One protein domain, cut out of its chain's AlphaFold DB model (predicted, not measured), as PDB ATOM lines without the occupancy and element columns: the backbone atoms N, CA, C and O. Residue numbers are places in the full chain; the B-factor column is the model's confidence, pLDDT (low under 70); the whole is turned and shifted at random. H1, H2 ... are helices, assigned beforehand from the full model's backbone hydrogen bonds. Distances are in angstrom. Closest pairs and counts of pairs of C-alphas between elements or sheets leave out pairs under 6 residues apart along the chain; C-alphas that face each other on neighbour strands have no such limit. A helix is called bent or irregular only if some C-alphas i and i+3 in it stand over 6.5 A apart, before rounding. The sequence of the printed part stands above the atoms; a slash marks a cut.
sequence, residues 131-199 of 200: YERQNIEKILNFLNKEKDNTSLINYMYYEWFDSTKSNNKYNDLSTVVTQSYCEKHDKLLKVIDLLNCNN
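This is residues 131 to 199 of the 200 residues of the protein "UPF0736 protein bcere0022_9130" of Clostridium sp. CAG:1000 (UniProt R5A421). Two helices, H1 and H2, open from their link as a loose V, running opposite ways; the short H3 packs on H2 over one face of the V, and the long H4 is on the other face. H4 begins at the open end of the V, beside the last residues of H2, and from there crosses H1 at a steep angle. The printed part has 69 residues with four named helices, in the order H1, H2, H3, H4, and no named strand; the class is all helix, and the helix packing is part aligned, part crossed, with two of the four touching pairs that have a tilt at a shallow one. The whole is compact, with a radius of gyration of the C-alphas of 11.2 A and spans of 31 by 30 by 19 A.

Begin at the first printed residue, where H1, residues 131 to 145, starts. A tight link of four residues brings you to H2, residues 150 to 161. H1 and H2 are close but not clearly touching, with one pair of C-alphas within 8 A, those of Leu 143 and Ile 153 at 7.3 A. They run opposite ways at a shallow tilt of 32 degrees, only just short of steep. Go on over a short link of seven residues to H3, residues 169 to 176. H3 and H2 touch, and their closest C-alphas are those of Tyr 157 and Lys 169, 6.1 A apart. These two helices run the same way at a steep tilt of 38 degrees, only just past shallow. H3 only just touches H1, with 3 pairs of C-alphas within 8 A, and on H1 residues 140 to 143 alone take part. The closest C-alphas there are those of Leu 140 and Ser 174, 6.5 A apart, and the two helices run opposite ways at a shallow tilt of 16 degrees. A short link of six residues then leads to H4, residues 183 to 197, which is apart from H3. Look for the place where it touches H1 at the C-alphas of Ile 139 and Leu 189, the closest of the two helices at 6.7 A. H1 and H4 touch with 9 pairs of C-alphas within 8 A and run the same way at a steep tilt of 52 degrees. H4 also touches H2, with residues 184 to 188 alone on H4 and 156 to 160 alone on H2. The closest C-alphas of that pair are those of Trp 160 and Lys 184, 6.5 A apart, and the helices run opposite ways at a shallow tilt of 29 degrees. In the backbones of H1, H2, H3 and H4, every pair of O i and N i+4 is within hydrogen-bond range.

Find C-alpha 131 at (10.509, -26.772, 124.629); from there H1 runs to C-alpha 145, 21.1 A away. H2 starts with C-alpha 150 at (13.135, -48.469, 106.261) and measures 15.9 A from first to last C-alpha, Thr 150 to Phe 161. H3, from Lys 169 to Val 176, has eight residues. H4 starts with Glu 183 and covers 21.5 A to C-alpha 197 at (26.898, -36.334, 114.719). No helix is bent or irregular.

The two C-alphas farthest apart are those of Tyr 131 and Asn 167, at 31.2 A, while the first and last printed C-alphas, of Tyr 131 and Asn 199, are 25.1 A apart. The printed part has no cut, and none of its links between helices is long. Read the B-factor column for the model's confidence: the mean pLDDT of the printed part is 90.7, and residues 197 to 199 are under 70, of which Cys 197 belongs to H4.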
ATOM      1  N   TYR A 131       9.412 -25.806 124.730       91.25
ATOM      2  CA  TYR A 131      10.509 -26.772 124.629       91.25
ATOM      3  C   TYR A 131      10.023 -28.127 124.101       91.25
ATOM      4  O   TYR A 131      10.558 -28.637 123.118       91.25
ATOM      5  N   GLU A 132       8.959 -28.673 124.691       92.75
ATOM      6  CA  GLU A 132       8.371 -29.946 124.259       92.75
ATOM      7  C   GLU A 132       7.873 -29.882 122.812       92.75
ATOM      8  O   GLU A 132       8.137 -30.797 122.035       92.75
ATOM      9  N   ARG A 133       7.234 -28.774 122.406       91.31
ATOM     10  CA  ARG A 133       6.815 -28.562 121.008       91.31
ATOM     11  C   ARG A 133       7.990 -28.574 120.043       91.31
ATOM     12  O   ARG A 133       7.947 -29.292 119.051       91.31
ATOM     13  N   GLN A 134       9.047 -27.824 120.348       91.88
ATOM     14  CA  GLN A 134      10.255 -27.793 119.520       91.88
ATOM     15  C   GLN A 134      10.889 -29.182 119.400       91.88
ATOM     16  O   GLN A 134      11.374 -29.563 118.338       91.88
ATOM     17  N   ASN A 135      10.872 -29.956 120.479       94.69
ATOM     18  CA  ASN A 135      11.390 -31.314 120.507       94.69
ATOM     19  C   ASN A 135      10.544 -32.288 119.677       94.69
ATOM     20  O   ASN A 135      11.098 -33.043 118.880       94.69
ATOM     21  N   ILE A 136       9.218 -32.222 119.791       93.94
ATOM     22  CA  ILE A 136       8.287 -32.967 118.932       93.94
ATOM     23  C   ILE A 136       8.527 -32.614 117.459       93.94
ATOM     24  O   ILE A 136       8.676 -33.508 116.629       93.94
ATOM     25  N   GLU A 137       8.634 -31.327 117.126       93.62
ATOM     26  CA  GLU A 137       8.901 -30.866 115.759       93.62
ATOM     27  C   GLU A 137      10.240 -31.384 115.223       93.62
ATOM     28  O   GLU A 137      10.302 -31.845 114.085       93.62
ATOM     29  N   LYS A 138      11.307 -31.377 116.035       94.69
ATOM     30  CA  LYS A 138      12.606 -31.964 115.659       94.69
ATOM     31  C   LYS A 138      12.481 -33.447 115.323       94.69
ATOM     32  O   LYS A 138      12.991 -33.873 114.287       94.69
ATOM     33  N   ILE A 139      11.784 -34.214 116.163       94.94
ATOM     34  CA  ILE A 139      11.546 -35.644 115.932       94.94
ATOM     35  C   ILE A 139      10.772 -35.844 114.627       94.94
ATOM     36  O   ILE A 139      11.198 -36.619 113.774       94.94
ATOM     37  N   LEU A 140       9.663 -35.129 114.439       95.19
ATOM     38  CA  LEU A 140       8.830 -35.258 113.242       95.19
ATOM     39  C   LEU A 140       9.589 -34.867 111.973       95.19
ATOM     40  O   LEU A 140       9.504 -35.569 110.971       95.19
ATOM     41  N   ASN A 141      10.366 -33.785 112.009       94.75
ATOM     42  CA  ASN A 141      11.194 -33.365 110.881       94.75
ATOM     43  C   ASN A 141      12.237 -34.427 110.520       94.75
ATOM     44  O   ASN A 141      12.439 -34.706 109.339       94.75
ATOM     45  N   PHE A 142      12.854 -35.058 111.521       94.19
ATOM     46  CA  PHE A 142      13.773 -36.169 111.299       94.19
ATOM     47  C   PHE A 142      13.067 -37.388 110.687       94.19
ATOM     48  O   PHE A 142      13.512 -37.899 109.662       94.19
ATOM     49  N   LEU A 143      11.933 -37.812 111.257       94.00
ATOM     50  CA  LEU A 143      11.144 -38.935 110.735       94.00
ATOM     51  C   LEU A 143      10.662 -38.682 109.301       94.00
ATOM     52  O   LEU A 143      10.678 -39.595 108.481       94.00
ATOM     53  N   ASN A 144      10.257 -37.448 108.989       94.00
ATOM     54  CA  ASN A 144       9.860 -37.033 107.645       94.00
ATOM     55  C   ASN A 144      11.026 -37.112 106.656       94.00
ATOM     56  O   ASN A 144      10.853 -37.606 105.544       94.00
ATOM     57  N   LYS A 145      12.206 -36.622 107.056       93.88
ATOM     58  CA  LYS A 145      13.417 -36.650 106.229       93.88
ATOM     59  C   LYS A 145      13.842 -38.085 105.905       93.88
ATOM     60  O   LYS A 145      14.212 -38.368 104.773       93.88
ATOM     61  N   GLU A 146      13.752 -38.980 106.882       92.31
ATOM     62  CA  GLU A 146      14.200 -40.372 106.776       92.31
ATOM     63  C   GLU A 146      13.061 -41.352 106.455       92.31
ATOM     64  O   GLU A 146      13.191 -42.560 106.651       92.31
ATOM     65  N   LYS A 147      11.927 -40.849 105.956       91.19
ATOM     66  CA  LYS A 147      10.704 -41.634 105.746       91.19
ATOM     67  C   LYS A 147      10.918 -42.881 104.881       91.19
ATOM     68  O   LYS A 147      10.306 -43.916 105.143       91.19
ATOM     69  N   ASP A 148      11.794 -42.788 103.884       91.50
ATOM     70  CA  ASP A 148      12.094 -43.883 102.955       91.50
ATOM     71  C   ASP A 148      13.192 -44.832 103.486       91.50
ATOM     72  O   ASP A 148      13.375 -45.945 102.982       91.50
ATOM     73  N   ASN A 149      13.899 -44.445 104.554       92.06
ATOM     74  CA  ASN A 149      14.926 -45.256 105.198       92.06
ATOM     75  C   ASN A 149      14.291 -46.295 106.133       92.06
ATOM     76  O   ASN A 149      14.187 -46.128 107.351       92.06
ATOM     77  N   THR A 150      13.874 -47.417 105.546       91.00
ATOM     78  CA  THR A 150      13.135 -48.469 106.261       91.00
ATOM     79  C   THR A 150      13.916 -49.034 107.453       91.00
ATOM     80  O   THR A 150      13.321 -49.350 108.482       91.00
ATOM     81  N   SER A 151      15.246 -49.159 107.345       91.25
ATOM     82  CA  SER A 151      16.087 -49.669 108.438       91.25
ATOM     83  C   SER A 151      16.064 -48.727 109.640       91.25
ATOM     84  O   SER A 151      15.811 -49.167 110.762       91.25
ATOM     85  N   LEU A 152      16.226 -47.426 109.394       92.56
ATOM     86  CA  LEU A 152      16.219 -46.431 110.451       92.56
ATOM     87  C   LEU A 152      14.837 -46.283 111.089       92.56
ATOM     88  O   LEU A 152      14.724 -46.311 112.310       92.56
ATOM     89  N   ILE A 153      13.770 -46.207 110.291       93.69
ATOM     90  CA  ILE A 153      12.400 -46.147 110.820       93.69
ATOM     91  C   ILE A 153      12.077 -47.394 111.652       93.69
ATOM     92  O   ILE A 153      11.447 -47.286 112.703       93.69
ATOM     93  N   ASN A 154      12.537 -48.579 111.233       93.06
ATOM     94  CA  ASN A 154      12.393 -49.801 112.025       93.06
ATOM     95  C   ASN A 154      13.107 -49.701 113.376       93.06
ATOM     96  O   ASN A 154      12.538 -50.135 114.377       93.06
ATOM     97  N   TYR A 155      14.321 -49.152 113.394       92.88
ATOM     98  CA  TYR A 155      15.093 -48.949 114.615       92.88
ATOM     99  C   TYR A 155      14.395 -47.963 115.559       92.88
ATOM    100  O   TYR A 155      14.104 -48.310 116.699       92.88
ATOM    101  N   MET A 156      14.001 -46.791 115.059       92.50
ATOM    102  CA  MET A 156      13.281 -45.778 115.841       92.50
ATOM    103  C   MET A 156      11.951 -46.308 116.388       92.50
ATOM    104  O   MET A 156      11.569 -46.018 117.519       92.50
ATOM    105  N   TYR A 157      11.246 -47.119 115.595       94.88
ATOM    106  CA  TYR A 157      10.006 -47.762 116.025       94.88
ATOM    107  C   TYR A 157      10.265 -48.756 117.153       94.88
ATOM    108  O   TYR A 157       9.507 -48.792 118.119       94.88
ATOM    109  N   TYR A 158      11.337 -49.540 117.048       93.50
ATOM    110  CA  TYR A 158      11.725 -50.472 118.096       93.50
ATOM    111  C   TYR A 158      12.093 -49.743 119.392       93.50
ATOM    112  O   TYR A 158      11.554 -50.093 120.432       93.50
ATOM    113  N   GLU A 159      12.897 -48.680 119.326       92.12
ATOM    114  CA  GLU A 159      13.239 -47.849 120.493       92.12
ATOM    115  C   GLU A 159      11.998 -47.242 121.172       92.12
ATOM    116  O   GLU A 159      11.973 -47.024 122.384       92.12
ATOM    117  N   TRP A 160      10.936 -46.972 120.405       94.44
ATOM    118  CA  TRP A 160       9.693 -46.450 120.963       94.44
ATOM    119  C   TRP A 160       8.766 -47.528 121.530       94.44
ATOM    120  O   TRP A 160       8.216 -47.357 122.618       94.44
ATOM    121  N   PHE A 161       8.515 -48.601 120.781       93.62
ATOM    122  CA  PHE A 161       7.463 -49.581 121.074       93.62
ATOM    123  C   PHE A 161       7.984 -50.898 121.658       93.62
ATOM    124  O   PHE A 161       7.169 -51.764 121.974       93.62
ATOM    125  N   ASP A 162       9.304 -51.080 121.749       92.00
ATOM    126  CA  ASP A 162       9.965 -52.338 122.125       92.00
ATOM    127  C   ASP A 162       9.473 -53.532 121.274       92.00
ATOM    128  O   ASP A 162       9.402 -54.683 121.705       92.00
ATOM    129  N   SER A 163       9.067 -53.243 120.034       91.44
ATOM    130  CA  SER A 163       8.358 -54.156 119.137       91.44
ATOM    131  C   SER A 163       8.716 -53.857 117.689       91.44
ATOM    132  O   SER A 163       9.150 -52.765 117.343       91.44
ATOM    133  N   THR A 164       8.503 -54.826 116.805       87.31
ATOM    134  CA  THR A 164       8.655 -54.666 115.351       87.31
ATOM    135  C   THR A 164       7.340 -54.867 114.598       87.31
ATOM    136  O   THR A 164       7.325 -54.812 113.366       87.31
ATOM    137  N   LYS A 165       6.237 -55.093 115.323       88.06
ATOM    138  CA  LYS A 165       4.925 -55.445 114.770       88.06
ATOM    139  C   LYS A 165       4.114 -54.195 114.433       88.06
ATOM    140  O   LYS A 165       3.407 -53.674 115.284       88.06
ATOM    141  N   SER A 166       4.183 -53.759 113.181       90.69
ATOM    142  CA  SER A 166       3.269 -52.758 112.623       90.69
ATOM    143  C   SER A 166       3.252 -52.835 111.099       90.69
ATOM    144  O   SER A 166       4.269 -53.146 110.476       90.69
ATOM    145  N   ASN A 167       2.094 -52.524 110.514       86.25
ATOM    146  CA  ASN A 167       1.919 -52.396 109.068       86.25
ATOM    147  C   ASN A 167       2.466 -51.060 108.535       86.25
ATOM    148  O   ASN A 167       2.810 -50.971 107.360       86.25
ATOM    149  N   ASN A 168       2.533 -50.018 109.375       91.00
ATOM    150  CA  ASN A 168       3.054 -48.704 109.006       91.00
ATOM    151  C   ASN A 168       3.714 -48.007 110.207       91.00
ATOM    152  O   ASN A 168       3.145 -47.130 110.855       91.00
ATOM    153  N   LYS A 169       4.961 -48.398 110.471       92.62
ATOM    154  CA  LYS A 169       5.752 -47.927 111.616       92.62
ATOM    155  C   LYS A 169       5.958 -46.416 111.642       92.62
ATOM    156  O   LYS A 169       5.920 -45.818 112.712       92.62
ATOM    157  N   TYR A 170       6.157 -45.801 110.478       93.31
ATOM    158  CA  TYR A 170       6.326 -44.354 110.362       93.31
ATOM    159  C   TYR A 170       5.060 -43.604 110.810       93.31
ATOM    160  O   TYR A 170       5.155 -42.659 111.595       93.31
ATOM    161  N   ASN A 171       3.876 -44.034 110.356       93.25
ATOM    162  CA  ASN A 171       2.618 -43.394 110.745       93.25
ATOM    163  C   ASN A 171       2.330 -43.586 112.236       93.25
ATOM    164  O   ASN A 171       1.911 -42.637 112.901       93.25
ATOM    165  N   ASP A 172       2.584 -44.782 112.766       93.69
ATOM    166  CA  ASP A 172       2.386 -45.076 114.186       93.69
ATOM    167  C   ASP A 172       3.290 -44.201 115.066       93.69
ATOM    168  O   ASP A 172       2.808 -43.580 116.014       93.69
ATOM    169  N   LEU A 173       4.578 -44.087 114.711       93.44
ATOM    170  CA  LEU A 173       5.536 -43.192 115.370       93.44
ATOM    171  C   LEU A 173       5.096 -41.730 115.294       93.44
ATOM    172  O   LEU A 173       5.038 -41.041 116.309       93.44
ATOM    173  N   SER A 174       4.756 -41.256 114.095       93.56
ATOM    174  CA  SER A 174       4.344 -39.863 113.891       93.56
ATOM    175  C   SER A 174       3.094 -39.529 114.706       93.56
ATOM    176  O   SER A 174       2.979 -38.435 115.250       93.56
ATOM    177  N   THR A 175       2.174 -40.487 114.841       93.62
ATOM    178  CA  THR A 175       0.960 -40.316 115.642       93.62
ATOM    179  C   THR A 175       1.296 -40.239 117.125       93.62
ATOM    180  O   THR A 175       0.923 -39.274 117.787       93.62
ATOM    181  N   VAL A 176       2.024 -41.220 117.664       92.69
ATOM    182  CA  VAL A 176       2.267 -41.312 119.111       92.69
ATOM    183  C   VAL A 176       3.141 -40.170 119.643       92.69
ATOM    184  O   VAL A 176       2.884 -39.674 120.737       92.69
ATOM    185  N   VAL A 177       4.097 -39.677 118.845       92.56
ATOM    186  CA  VAL A 177       4.957 -38.526 119.187       92.56
ATOM    187  C   VAL A 177       4.151 -37.224 119.328       92.56
ATOM    188  O   VAL A 177       4.583 -36.285 119.986       92.56
ATOM    189  N   THR A 178       2.949 -37.149 118.749       89.38
ATOM    190  CA  THR A 178       2.088 -35.955 118.853       89.38
ATOM    191  C   THR A 178       1.064 -36.014 119.989       89.38
ATOM    192  O   THR A 178       0.416 -35.002 120.263       89.38
ATOM    193  N   GLN A 179       0.902 -37.161 120.660       86.81
ATOM    194  CA  GLN A 179      -0.167 -37.376 121.646       86.81
ATOM    195  C   GLN A 179       0.134 -36.815 123.038       86.81
ATOM    196  O   GLN A 179      -0.714 -36.129 123.603       86.81
ATOM    197  N   SER A 180       1.301 -37.133 123.602       86.44
ATOM    198  CA  SER A 180       1.712 -36.664 124.934       86.44
ATOM    199  C   SER A 180       3.225 -36.722 125.083       86.44
ATOM    200  O   SER A 180       3.806 -37.776 124.819       86.44
ATOM    201  N   TYR A 181       3.853 -35.653 125.574       89.81
ATOM    202  CA  TYR A 181       5.295 -35.621 125.794       89.81
ATOM    203  C   TYR A 181       5.675 -36.516 126.978       89.81
ATOM    204  O   TYR A 181       4.977 -36.572 127.989       89.81
ATOM    205  N   CYS A 182       6.767 -37.263 126.842       92.38
ATOM    206  CA  CYS A 182       7.244 -38.211 127.850       92.38
ATOM    207  C   CYS A 182       8.729 -38.524 127.645       92.38
ATOM    208  O   CYS A 182       9.287 -38.215 126.594       92.38
ATOM    209  N   GLU A 183       9.343 -39.241 128.589       92.75
ATOM    210  CA  GLU A 183      10.774 -39.593 128.564       92.75
ATOM    211  C   GLU A 183      11.237 -40.295 127.273       92.75
ATOM    212  O   GLU A 183      12.409 -40.210 126.900       92.75
ATOM    213  N   LYS A 184      10.337 -40.997 126.565       93.88
ATOM    214  CA  LYS A 184      10.666 -41.634 125.278       93.88
ATOM    215  C   LYS A 184      11.023 -40.608 124.198       93.88
ATOM    216  O   LYS A 184      11.872 -40.907 123.365       93.88
ATOM    217  N   HIS A 185      10.465 -39.397 124.252       95.31
ATOM    218  CA  HIS A 185      10.846 -38.299 123.359       95.31
ATOM    219  C   HIS A 185      12.308 -37.909 123.572       95.31
ATOM    220  O   HIS A 185      13.072 -37.841 122.613       95.31
ATOM    221  N   ASP A 186      12.720 -37.731 124.830       94.06
ATOM    222  CA  ASP A 186      14.091 -37.339 125.164       94.06
ATOM    223  C   ASP A 186      15.104 -38.432 124.793       94.06
ATOM    224  O   ASP A 186      16.202 -38.133 124.321       94.06
ATOM    225  N   LYS A 187      14.747 -39.712 124.971       93.25
ATOM    226  CA  LYS A 187      15.577 -40.841 124.512       93.25
ATOM    227  C   LYS A 187      15.735 -40.835 122.996       93.25
ATOM    228  O   LYS A 187      16.849 -40.957 122.495       93.25
ATOM    229  N   LEU A 188      14.631 -40.655 122.280       93.69
ATOM    230  CA  LEU A 188      14.616 -40.663 120.826       93.69
ATOM    231  C   LEU A 188      15.393 -39.468 120.247       93.69
ATOM    232  O   LEU A 188      16.123 -39.629 119.275       93.69
ATOM    233  N   LEU A 189      15.334 -38.298 120.888       94.25
ATOM    234  CA  LEU A 189      16.169 -37.148 120.528       94.25
ATOM    235  C   LEU A 189      17.661 -37.425 120.700       94.25
ATOM    236  O   LEU A 189      18.429 -37.130 119.792       94.25
ATOM    237  N   LYS A 190      18.075 -38.061 121.802       93.44
ATOM    238  CA  LYS A 190      19.483 -38.454 121.990       93.44
ATOM    239  C   LYS A 190      19.967 -39.375 120.872       93.44
ATOM    240  O   LYS A 190      21.086 -39.222 120.396       93.44
ATOM    241  N   VAL A 191      19.125 -40.316 120.442       92.00
ATOM    242  CA  VAL A 191      19.422 -41.186 119.297       92.00
ATOM    243  C   VAL A 191      19.577 -40.365 118.016       92.00
ATOM    244  O   VAL A 191      20.563 -40.536 117.304       92.00
ATOM    245  N   ILE A 192      18.650 -39.442 117.738       91.94
ATOM    246  CA  ILE A 192      18.721 -38.546 116.572       91.94
ATOM    247  C   ILE A 192      20.015 -37.726 116.581       91.94
ATOM    248  O   ILE A 192      20.690 -37.634 115.555       91.94
ATOM    249  N   ASP A 193      20.383 -37.157 117.726       91.44
ATOM    250  CA  ASP A 193      21.593 -36.350 117.871       91.44
ATOM    251  C   ASP A 193      22.853 -37.184 117.590       91.44
ATOM    252  O   ASP A 193      23.722 -36.750 116.835       91.44
ATOM    253  N   LEU A 194      22.927 -38.419 118.105       89.88
ATOM    254  CA  LEU A 194      24.032 -39.345 117.821       89.88
ATOM    255  C   LEU A 194      24.137 -39.689 116.330       89.88
ATOM    256  O   LEU A 194      25.236 -39.727 115.776       89.88
ATOM    257  N   LEU A 195      23.004 -39.921 115.668       86.69
ATOM    258  CA  LEU A 195      22.968 -40.233 114.239       86.69
ATOM    259  C   LEU A 195      23.400 -39.040 113.380       86.69
ATOM    260  O   LEU A 195      24.096 -39.224 112.386       86.69
ATOM    261  N   ASN A 196      23.023 -37.821 113.767       81.69
ATOM    262  CA  ASN A 196      23.424 -36.611 113.055       81.69
ATOM    263  C   ASN A 196      24.909 -36.275 113.260       81.69
ATOM    264  O   ASN A 196      25.553 -35.836 112.311       81.69
ATOM    265  N   CYS A 197      25.468 -36.522 114.448       68.25
ATOM    266  CA  CYS A 197      26.898 -36.334 114.719       68.25
ATOM    267  C   CYS A 197      27.798 -37.263 113.890       68.25
ATOM    268  O   CYS A 197      28.913 -36.880 113.559       68.25
ATOM    269  N   ASN A 198      27.319 -38.456 113.531       58.44
ATOM    270  CA  ASN A 198      28.082 -39.422 112.733       58.44
ATOM    271  C   ASN A 198      28.041 -39.150 111.216       58.44
ATOM    272  O   ASN A 198      28.679 -39.873 110.457       58.44
ATOM    273  N   ASN A 199      27.284 -38.138 110.774       52.38
ATOM    274  CA  ASN A 199      27.142 -37.746 109.367       52.38
ATOM    275  C   ASN A 199      27.963 -36.486 109.001       52.38
ATOM    276  O   ASN A 199      27.694 -35.868 107.967       52.38
TER     277      ASN A 199